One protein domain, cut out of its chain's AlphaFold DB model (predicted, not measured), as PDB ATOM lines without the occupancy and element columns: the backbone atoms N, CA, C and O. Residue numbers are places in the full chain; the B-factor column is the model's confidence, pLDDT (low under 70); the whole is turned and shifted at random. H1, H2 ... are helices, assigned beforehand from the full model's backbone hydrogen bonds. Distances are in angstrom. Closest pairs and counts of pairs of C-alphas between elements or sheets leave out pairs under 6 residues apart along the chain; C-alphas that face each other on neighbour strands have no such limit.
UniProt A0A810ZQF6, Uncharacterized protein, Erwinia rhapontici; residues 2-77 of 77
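Overview. This is residues 2 to 77 of the 77 residues of an uncharacterized protein of Erwinia rhapontici (UniProt A0A810ZQF6). With little regular structure, this is a short helix, H1, followed by a body of loops, from which residues 51 to 61 run out as an arm to a second short helix, H2, and a tail. The printed part has 76 residues, with two named helices in the order H1, H2 and no named strand; the class is all helix, but the named elements hold only 16 residues. The whole is extended, with a radius of gyration of the C-alphas of 19.4 A and spans of 52 by 35 by 20 A.

Along the chain. H1, residues 2 to 10, begins at C-alpha 2 (200.512, 188.609, 254.350) and is 12.8 A long from first to last C-alpha. H2, residues 62 to 68, is 10.1 A long and ends at C-alpha 68 (184.215, 215.360, 271.513).

Arrangement. H1 and H2 are apart, with no C-alpha of the one within 8 A of the other. In H1 and H2, every O i to N i+4 pair is within hydrogen-bond range. Residues 9 to 15, 63 to 69 and 72 to 77 stand free.

Size, cuts and confidence. The C-alphas farthest apart, of Asp 13 and Ser 77, are 54.0 A apart. The printed part has no cut. The link from H1 to H2, 51 residues, is long. Confidence is low, with pLDDT under 70, at residues 40 to 45 and 76 to 77.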
ATOM      1  N   PRO A   2     200.819 190.047 254.265       80.88
ATOM      2  CA  PRO A   2     200.512 188.609 254.350       80.88
ATOM      3  C   PRO A   2     200.398 187.881 253.000       80.88
ATOM      4  O   PRO A   2     200.797 186.727 252.870       80.88
ATOM      5  N   ILE A   3     199.883 188.563 251.972       89.75
ATOM      6  CA  ILE A   3     199.787 188.016 250.613       89.75
ATOM      7  C   ILE A   3     201.148 187.887 249.913       89.75
ATOM      8  O   ILE A   3     201.374 186.913 249.201       89.75
ATOM      9  N   LEU A   4     202.054 188.840 250.144       91.31
ATOM     10  CA  LEU A   4     203.410 188.842 249.604       91.31
ATOM     11  C   LEU A   4     204.235 187.721 250.229       91.31
ATOM     12  O   LEU A   4     204.903 186.972 249.528       91.31
ATOM     13  N   ASP A   5     204.103 187.575 251.546       91.56
ATOM     14  CA  ASP A   5     204.820 186.575 252.326       91.56
ATOM     15  C   ASP A   5     204.442 185.164 251.827       91.56
ATOM     16  O   ASP A   5     205.307 184.342 251.531       91.56
ATOM     17  N   ARG A   6     203.142 184.911 251.604       94.62
ATOM     18  CA  ARG A   6     202.655 183.657 251.004       94.62
ATOM     19  C   ARG A   6     203.148 183.449 249.566       94.62
ATOM     20  O   ARG A   6     203.450 182.317 249.199       94.62
ATOM     21  N   PHE A   7     203.198 184.508 248.759       94.62
ATOM     22  CA  PHE A   7     203.631 184.433 247.363       94.62
ATOM     23  C   PHE A   7     205.117 184.078 247.230       94.62
ATOM     24  O   PHE A   7     205.462 183.246 246.392       94.62
ATOM     25  N   LEU A   8     205.974 184.666 248.069       95.56
ATOM     26  CA  LEU A   8     207.412 184.386 248.090       95.56
ATOM     27  C   LEU A   8     207.709 182.958 248.563       95.56
ATOM     28  O   LEU A   8     208.577 182.297 248.003       95.56
ATOM     29  N   VAL A   9     206.939 182.438 249.527       95.88
ATOM     30  CA  VAL A   9     207.051 181.029 249.948       95.88
ATOM     31  C   VAL A   9     206.737 180.069 248.795       95.88
ATOM     32  O   VAL A   9     207.374 179.026 248.678       95.88
ATOM     33  N   SER A  10     205.766 180.399 247.939       97.56
ATOM     34  CA  SER A  10     205.395 179.547 246.804       97.56
ATOM     35  C   SER A  10     206.268 179.742 245.557       97.56
ATOM     36  O   SER A  10     206.203 178.909 244.658       97.56
ATOM     37  N   HIS A  11     207.060 180.819 245.487       97.19
ATOM     38  CA  HIS A  11     207.920 181.166 244.348       97.19
ATOM     39  C   HIS A  11     209.302 181.642 244.839       97.19
ATOM     40  O   HIS A  11     209.587 182.840 244.799       97.19
ATOM     41  N   PRO A  12     210.165 180.725 245.309       95.62
ATOM     42  CA  PRO A  12     211.421 181.076 245.979       95.62
ATOM     43  C   PRO A  12     212.445 181.774 245.071       95.62
ATOM     44  O   PRO A  12     213.305 182.493 245.569       95.62
ATOM     45  N   ASP A  13     212.338 181.599 243.752       97.81
ATOM     46  CA  ASP A  13     213.233 182.233 242.776       97.81
ATOM     47  C   ASP A  13     212.833 183.683 242.446       97.81
ATOM     48  O   ASP A  13     213.544 184.385 241.725       97.81
ATOM     49  N   VAL A  14     211.685 184.151 242.948       95.75
ATOM     50  CA  VAL A  14     211.210 185.515 242.710       95.75
ATOM     51  C   VAL A  14     211.759 186.447 243.785       95.75
ATOM     52  O   VAL A  14     211.499 186.275 244.973       95.75
ATOM     53  N   THR A  15     212.465 187.491 243.354       94.12
ATOM     54  CA  THR A  15     212.851 188.621 244.212       94.12
ATOM     55  C   THR A  15     211.900 189.786 243.972       94.12
ATOM     56  O   THR A  15     211.494 190.029 242.838       94.12
ATOM     57  N   ILE A  16     211.532 190.506 245.033       92.81
ATOM     58  CA  ILE A  16     210.602 191.637 244.954       92.81
ATOM     59  C   ILE A  16     211.281 192.881 245.510       92.81
ATOM     60  O   ILE A  16     211.650 192.910 246.684       92.81
ATOM     61  N   ASP A  17     211.394 193.907 244.671       93.06
ATOM     62  CA  ASP A  17     211.688 195.276 245.087       93.06
ATOM     63  C   ASP A  17     210.360 196.024 245.282       93.06
ATOM     64  O   ASP A  17     209.531 196.103 244.371       93.06
ATOM     65  N   LEU A  18     210.119 196.516 246.499       92.44
ATOM     66  CA  LEU A  18     208.855 197.135 246.886       92.44
ATOM     67  C   LEU A  18     209.058 198.610 247.227       92.44
ATOM     68  O   LEU A  18     209.605 198.953 248.273       92.44
ATOM     69  N   ASN A  19     208.486 199.474 246.392       91.12
ATOM     70  CA  ASN A  19     208.444 200.913 246.614       91.12
ATOM     71  C   ASN A  19     207.034 201.338 247.050       91.12
ATOM     72  O   ASN A  19     206.057 201.118 246.333       91.12
ATOM     73  N   LEU A  20     206.922 201.948 248.235       91.62
ATOM     74  CA  LEU A  20     205.656 202.435 248.790       91.62
ATOM     75  C   LEU A  20     205.592 203.957 248.680       91.62
ATOM     76  O   LEU A  20     206.361 204.669 249.322       91.62
ATOM     77  N   THR A  21     204.674 204.456 247.856       89.06
ATOM     78  CA  THR A  21     204.482 205.891 247.631       89.06
ATOM     79  C   THR A  21     203.044 206.197 247.224       89.06
ATOM     80  O   THR A  21     202.417 205.420 246.505       89.06
ATOM     81  N   ASP A  22     202.538 207.352 247.656       86.19
ATOM     82  CA  ASP A  22     201.254 207.895 247.196       86.19
ATOM     83  C   ASP A  22     201.398 208.679 245.876       86.19
ATOM     84  O   ASP A  22     200.408 208.982 245.198       86.19
ATOM     85  N   SER A  23     202.636 208.991 245.477       82.62
ATOM     86  CA  SER A  23     202.942 209.756 244.271       82.62
ATOM     87  C   SER A  23     202.663 208.971 242.991       82.62
ATOM     88  O   SER A  23     202.744 207.744 242.928       82.62
ATOM     89  N   PHE A  24     202.364 209.705 241.919       76.62
ATOM     90  CA  PHE A  24     202.376 209.132 240.580       76.62
ATOM     91  C   PHE A  24     203.830 208.969 240.126       76.62
ATOM     92  O   PHE A  24     204.537 209.960 239.974       76.62
ATOM     93  N   VAL A  25     204.255 207.729 239.894       75.81
ATOM     94  CA  VAL A  25     205.543 207.403 239.273       75.81
ATOM     95  C   VAL A  25     205.317 206.912 237.851       75.81
ATOM     96  O   VAL A  25     204.380 206.155 237.581       75.81
ATOM     97  N   ASP A  26     206.167 207.364 236.937       81.75
ATOM     98  CA  ASP A  26     206.257 206.780 235.605       81.75
ATOM     99  C   ASP A  26     206.944 205.415 235.722       81.75
ATOM    100  O   ASP A  26     208.133 205.319 236.018       81.75
ATOM    101  N   LEU A  27     206.160 204.353 235.529       85.25
ATOM    102  CA  LEU A  27     206.620 202.981 235.723       85.25
ATOM    103  C   LEU A  27     207.731 202.609 234.741       85.25
ATOM    104  O   LEU A  27     208.662 201.901 235.112       85.25
ATOM    105  N   VAL A  28     207.660 203.118 233.507       84.19
ATOM    106  CA  VAL A  28     208.597 202.739 232.445       84.19
ATOM    107  C   VAL A  28     209.971 203.331 232.726       84.19
ATOM    108  O   VAL A  28     210.963 202.606 232.703       84.19
ATOM    109  N   SER A  29     210.044 204.629 233.035       85.44
ATOM    110  CA  SER A  29     211.330 205.277 233.324       85.44
ATOM    111  C   SER A  29     211.971 204.813 234.632       85.44
ATOM    112  O   SER A  29     213.188 204.916 234.768       85.44
ATOM    113  N   GLN A  30     211.189 204.280 235.575       84.62
ATOM    114  CA  GLN A  30     211.688 203.739 236.844       84.62
ATOM    115  C   GLN A  30     211.993 202.232 236.804       84.62
ATOM    116  O   GLN A  30     212.403 201.681 237.820       84.62
ATOM    117  N   GLY A  31     211.795 201.554 235.667       88.62
ATOM    118  CA  GLY A  31     212.011 200.106 235.572       88.62
ATOM    119  C   GLY A  31     211.048 199.288 236.441       88.62
ATOM    120  O   GLY A  31     211.415 198.225 236.930       88.62
ATOM    121  N   VAL A  32     209.831 199.794 236.662       90.88
ATOM    122  CA  VAL A  32     208.799 199.144 237.476       90.88
ATOM    123  C   VAL A  32     207.876 198.318 236.582       90.88
ATOM    124  O   VAL A  32     207.233 198.855 235.682       90.88
ATOM    125  N   ASP A  33     207.742 197.024 236.880       90.88
ATOM    126  CA  ASP A  33     206.898 196.110 236.097       90.88
ATOM    127  C   ASP A  33     205.398 196.414 236.233       90.88
ATOM    128  O   ASP A  33     204.637 196.350 235.264       90.88
ATOM    129  N   PHE A  34     204.943 196.734 237.449       90.00
ATOM    130  CA  PHE A  34     203.548 197.071 237.730       90.00
ATOM    131  C   PHE A  34     203.400 197.907 239.003       90.00
ATOM    132  O   PHE A  34     204.246 197.889 239.892       90.00
ATOM    133  N   ALA A  35     202.266 198.601 239.124       90.12
ATOM    134  CA  ALA A  35     201.882 199.313 240.337       90.12
ATOM    135  C   ALA A  35     200.458 198.954 240.766       90.12
ATOM    136  O   ALA A  35     199.569 198.745 239.938       90.12
ATOM    137  N   ILE A  36     200.236 198.934 242.080       89.88
ATOM    138  CA  ILE A  36     198.916 198.782 242.691       89.88
ATOM    139  C   ILE A  36     198.495 200.144 243.229       89.88
ATOM    140  O   ILE A  36     199.219 200.745 244.019       89.88
ATOM    141  N   ARG A  37     197.335 200.647 242.794       85.94
ATOM    142  CA  ARG A  37     196.868 201.993 243.148       85.94
ATOM    143  C   ARG A  37     195.379 202.027 243.449       85.94
ATOM    144  O   ARG A  37     194.598 201.273 242.871       85.94
ATOM    145  N   TYR A  38     195.001 202.946 244.331       86.12
ATOM    146  CA  TYR A  38     193.609 203.284 244.602       86.12
ATOM    147  C   TYR A  38     193.125 204.392 243.659       86.12
ATOM    148  O   TYR A  38     193.846 205.357 243.415       86.12
ATOM    149  N   GLY A  39     191.877 204.290 243.194       77.62
ATOM    150  CA  GLY A  39     191.203 205.330 242.409       77.62
ATOM    151  C   GLY A  39     191.084 205.031 240.913       77.62
ATOM    152  O   GLY A  39     191.601 204.037 240.404       77.62
ATOM    153  N   THR A  40     190.345 205.891 240.213       65.88
ATOM    154  CA  THR A  40     190.151 205.814 238.762       65.88
ATOM    155  C   THR A  40     191.357 206.363 238.025       65.88
ATOM    156  O   THR A  40     191.858 207.446 238.325       65.88
ATOM    157  N   PHE A  41     191.794 205.612 237.028       68.31
ATOM    158  CA  PHE A  41     192.961 205.925 236.232       68.31
ATOM    159  C   PHE A  41     192.553 206.715 234.985       68.31
ATOM    160  O   PHE A  41     191.827 206.200 234.136       68.31
ATOM    161  N   SER A  42     192.988 207.970 234.878       57.81
ATOM    162  CA  SER A  42     192.737 208.808 233.704       57.81
ATOM    163  C   SER A  42     193.919 208.741 232.736       57.81
ATOM    164  O   SER A  42     195.019 209.157 233.088       57.81
ATOM    165  N   ASN A  43     193.656 208.262 231.518       55.75
ATOM    166  CA  ASN A  43     194.490 208.424 230.322       55.75
ATOM    167  C   ASN A  43     195.984 208.110 230.488       55.75
ATOM    168  O   ASN A  43     196.835 208.993 230.425       55.75
ATOM    169  N   THR A  44     196.324 206.825 230.574       59.78
ATOM    170  CA  THR A  44     197.662 206.398 230.154       59.78
ATOM    171  C   THR A  44     197.548 205.228 229.184       59.78
ATOM    172  O   THR A  44     196.531 204.537 229.139       59.78
ATOM    173  N   THR A  45     198.604 204.997 228.413       69.94
ATOM    174  CA  THR A  45     198.761 203.841 227.519       69.94
ATOM    175  C   THR A  45     198.865 202.501 228.262       69.94
ATOM    176  O   THR A  45     198.936 201.450 227.624       69.94
ATOM    177  N   LEU A  46     198.875 202.507 229.599       78.19
ATOM    178  CA  LEU A  46     198.996 201.310 230.425       78.19
ATOM    179  C   LEU A  46     197.658 200.577 230.553       78.19
ATOM    180  O   LEU A  46     196.603 201.173 230.781       78.19
ATOM    181  N   LYS A  47     197.714 199.245 230.467       84.88
ATOM    182  CA  LYS A  47     196.558 198.383 230.725       84.88
ATOM    183  C   LYS A  47     196.293 198.320 232.227       84.88
ATOM    184  O   LYS A  47     197.144 197.869 232.988       84.88
ATOM    185  N   ALA A  48     195.095 198.715 232.640       86.81
ATOM    186  CA  ALA A  48     194.639 198.597 234.019       86.81
ATOM    187  C   ALA A  48     193.677 197.412 234.178       86.81
ATOM    188  O   ALA A  48     192.851 197.146 233.303       86.81
ATOM    189  N   ARG A  49     193.756 196.722 235.322       87.25
ATOM    190  CA  ARG A  49     192.802 195.679 235.721       87.25
ATOM    191  C   ARG A  49     192.299 195.961 237.140       87.25
ATOM    192  O   ARG A  49     193.134 196.120 238.030       87.25
ATOM    193  N   PRO A  50     190.976 195.987 237.389       88.56
ATOM    194  CA  PRO A  50     190.457 196.095 238.747       88.56
ATOM    195  C   PRO A  50     190.846 194.854 239.565       88.56
ATOM    196  O   PRO A  50     190.731 193.722 239.091       88.56
ATOM    197  N   ILE A  51     191.326 195.075 240.791       89.88
ATOM    198  CA  ILE A  51     191.744 194.008 241.723       89.88
ATOM    199  C   ILE A  51     190.821 193.875 242.940       89.88
ATOM    200  O   ILE A  51     190.908 192.892 243.668       89.88
ATOM    201  N   GLY A  52     189.941 194.853 243.156       89.31
ATOM    202  CA  GLY A  52     188.990 194.872 244.257       89.31
ATOM    203  C   GLY A  52     188.421 196.267 244.488       89.31
ATOM    204  O   GLY A  52     188.868 197.247 243.888       89.31
ATOM    205  N   GLU A  53     187.438 196.343 245.376       88.69
ATOM    206  CA  GLU A  53     186.832 197.597 245.810       88.69
ATOM    207  C   GLU A  53     187.445 198.066 247.133       88.69
ATOM    208  O   GLU A  53     187.788 197.266 248.004       88.69
ATOM    209  N   ASN A  54     187.565 199.383 247.301       86.69
ATOM    210  CA  ASN A  54     188.012 199.990 248.551       86.69
ATOM    211  C   ASN A  54     186.845 200.740 249.201       86.69
ATOM    212  O   ASN A  54     186.482 201.836 248.774       86.69
ATOM    213  N   ARG A  55     186.253 200.152 250.246       89.38
ATOM    214  CA  ARG A  55     185.202 200.811 251.027       89.38
ATOM    215  C   ARG A  55     185.834 201.732 252.067       89.38
ATOM    216  O   ARG A  55     186.421 201.261 253.039       89.38
ATOM    217  N   ARG A  56     185.666 203.042 251.893       88.25
ATOM    218  CA  ARG A  56     186.051 204.029 252.909       88.25
ATOM    219  C   ARG A  56     185.021 204.048 254.034       88.25
ATOM    220  O   ARG A  56     183.820 204.124 253.780       88.25
ATOM    221  N   LEU A  57     185.502 203.980 255.272       91.06
ATOM    222  CA  LEU A  57     184.696 204.119 256.480       91.06
ATOM    223  C   LEU A  57     185.181 205.336 257.256       91.06
ATOM    224  O   LEU A  57     186.382 205.555 257.386       91.06
ATOM    225  N   ILE A  58     184.234 206.108 257.780       88.12
ATOM    226  CA  ILE A  58     184.534 207.157 258.747       88.12
ATOM    227  C   ILE A  58     184.586 206.483 260.113       88.12
ATOM    228  O   ILE A  58     183.616 205.857 260.540       88.12
ATOM    229  N   CYS A  59     185.721 206.593 260.788       91.75
ATOM    230  CA  CYS A  59     185.911 206.071 262.130       91.75
ATOM    231  C   CYS A  59     186.668 207.085 262.987       91.75
ATOM    232  O   CYS A  59     187.374 207.958 262.484       91.75
ATOM    233  N   GLY A  60     186.491 206.976 264.299       92.00
ATOM    234  CA  GLY A  60     187.216 207.753 265.294       92.00
ATOM    235  C   GLY A  60     187.640 206.834 266.428       92.00
ATOM    236  O   GLY A  60     186.990 205.815 266.675       92.00
ATOM    237  N   SER A  61     188.732 207.171 267.115       95.81
ATOM    238  CA  SER A  61     189.107 206.419 268.311       95.81
ATOM    239  C   SER A  61     188.008 206.563 269.377       95.81
ATOM    240  O   SER A  61     187.435 207.651 269.511       95.81
ATOM    241  N   PRO A  62     187.704 205.506 270.157       95.88
ATOM    242  CA  PRO A  62     186.661 205.575 271.183       95.88
ATOM    243  C   PRO A  62     186.877 206.733 272.164       95.88
ATOM    244  O   PRO A  62     185.957 207.472 272.493       95.88
ATOM    245  N   ASP A  63     188.130 206.942 272.562       97.38
ATOM    246  CA  ASP A  63     188.549 208.006 273.472       97.38
ATOM    247  C   ASP A  63     188.313 209.419 272.896       97.38
ATOM    248  O   ASP A  63     187.859 210.322 273.600       97.38
ATOM    249  N   TYR A  64     188.536 209.623 271.593       94.81
ATOM    250  CA  TYR A  64     188.208 210.890 270.935       94.81
ATOM    251  C   TYR A  64     186.697 211.149 270.924       94.81
ATOM    252  O   TYR A  64     186.259 212.240 271.294       94.81
ATOM    253  N   LEU A  65     185.905 210.143 270.545       95.00
ATOM    254  CA  LEU A  65     184.448 210.261 270.447       95.00
ATOM    255  C   LEU A  65     183.792 210.477 271.817       95.00
ATOM    256  O   LEU A  65     182.851 211.259 271.915       95.00
ATOM    257  N   ASN A  66     184.329 209.882 272.884       95.69
ATOM    258  CA  ASN A  66     183.867 210.134 274.253       95.69
ATOM    259  C   ASN A  66     184.109 211.587 274.693       95.69
ATOM    260  O   ASN A  66     183.281 212.165 275.392       95.69
ATOM    261  N   ARG A  67     185.231 212.195 274.283       95.56
ATOM    262  CA  ARG A  67     185.576 213.579 274.652       95.56
ATOM    263  C   ARG A  67     184.899 214.641 273.789       95.56
ATOM    264  O   ARG A  67     184.645 215.738 274.280       95.56
ATOM    265  N   LYS A  68     184.693 214.371 272.499       93.44
ATOM    266  CA  LYS A  68     184.215 215.360 271.513       93.44
ATOM    267  C   LYS A  68     182.786 215.115 271.027       93.44
ATOM    268  O   LYS A  68     182.231 215.983 270.361       93.44
ATOM    269  N   GLY A  69     182.188 213.980 271.384       90.81
ATOM    270  CA  GLY A  69     180.914 213.529 270.838       90.81
ATOM    271  C   GLY A  69     181.059 212.936 269.434       90.81
ATOM    272  O   GLY A  69     182.081 213.090 268.762       90.81
ATOM    273  N   ILE A  70     180.014 212.238 268.986       91.75
ATOM    274  CA  ILE A  70     179.927 211.723 267.617       91.75
ATOM    275  C   ILE A  70     179.442 212.865 266.712       91.75
ATOM    276  O   ILE A  70     178.352 213.392 266.951       91.75
ATOM    277  N   PRO A  71     180.204 213.258 265.676       88.06
ATOM    278  CA  PRO A  71     179.751 214.278 264.742       88.06
ATOM    279  C   PRO A  71     178.577 213.733 263.923       88.06
ATOM    280  O   PRO A  71     178.729 212.778 263.164       88.06
ATOM    281  N   LEU A  72     177.401 214.341 264.078       87.56
ATOM    282  CA  LEU A  72     176.210 213.986 263.296       87.56
ATOM    283  C   LEU A  72     176.118 214.785 261.996       87.56
ATOM    284  O   LEU A  72     175.519 214.319 261.028       87.56
ATOM    285  N   HIS A  73     176.730 215.971 261.958       83.56
ATOM    286  CA  HIS A  73     176.747 216.876 260.812       83.56
ATOM    287  C   HIS A  73     178.167 217.420 260.589       83.56
ATOM    288  O   HIS A  73     178.921 217.552 261.559       83.56
ATOM    289  N   PRO A  74     178.560 217.734 259.339       80.06
ATOM    290  CA  PRO A  74     179.853 218.349 259.058       80.06
ATOM    291  C   PRO A  74     179.963 219.691 259.788       80.06
ATOM    292  O   PRO A  74     179.129 220.570 259.588       80.06
ATOM    293  N   MET A  75     180.994 219.861 260.612       73.56
ATOM    294  CA  MET A  75     181.379 221.177 261.118       73.56
ATOM    295  C   MET A  75     182.536 221.673 260.259       73.56
ATOM    296  O   MET A  75     183.616 221.087 260.269       73.56
ATOM    297  N   ILE A  76     182.279 222.710 259.467       61.84
ATOM    298  CA  ILE A  76     183.319 223.432 258.737       61.84
ATOM    299  C   ILE A  76     183.942 224.408 259.743       61.84
ATOM    300  O   ILE A  76     183.206 225.146 260.398       61.84
ATOM    301  N   SER A  77     185.266 224.352 259.904       56.91
ATOM    302  CA  SER A  77     186.039 225.361 260.641       56.91
ATOM    303  C   SER A  77     186.421 226.519 259.734       56.91
ATOM    304  O   SER A  77     186.563 226.286 258.514       56.91
TER     305      SER A  77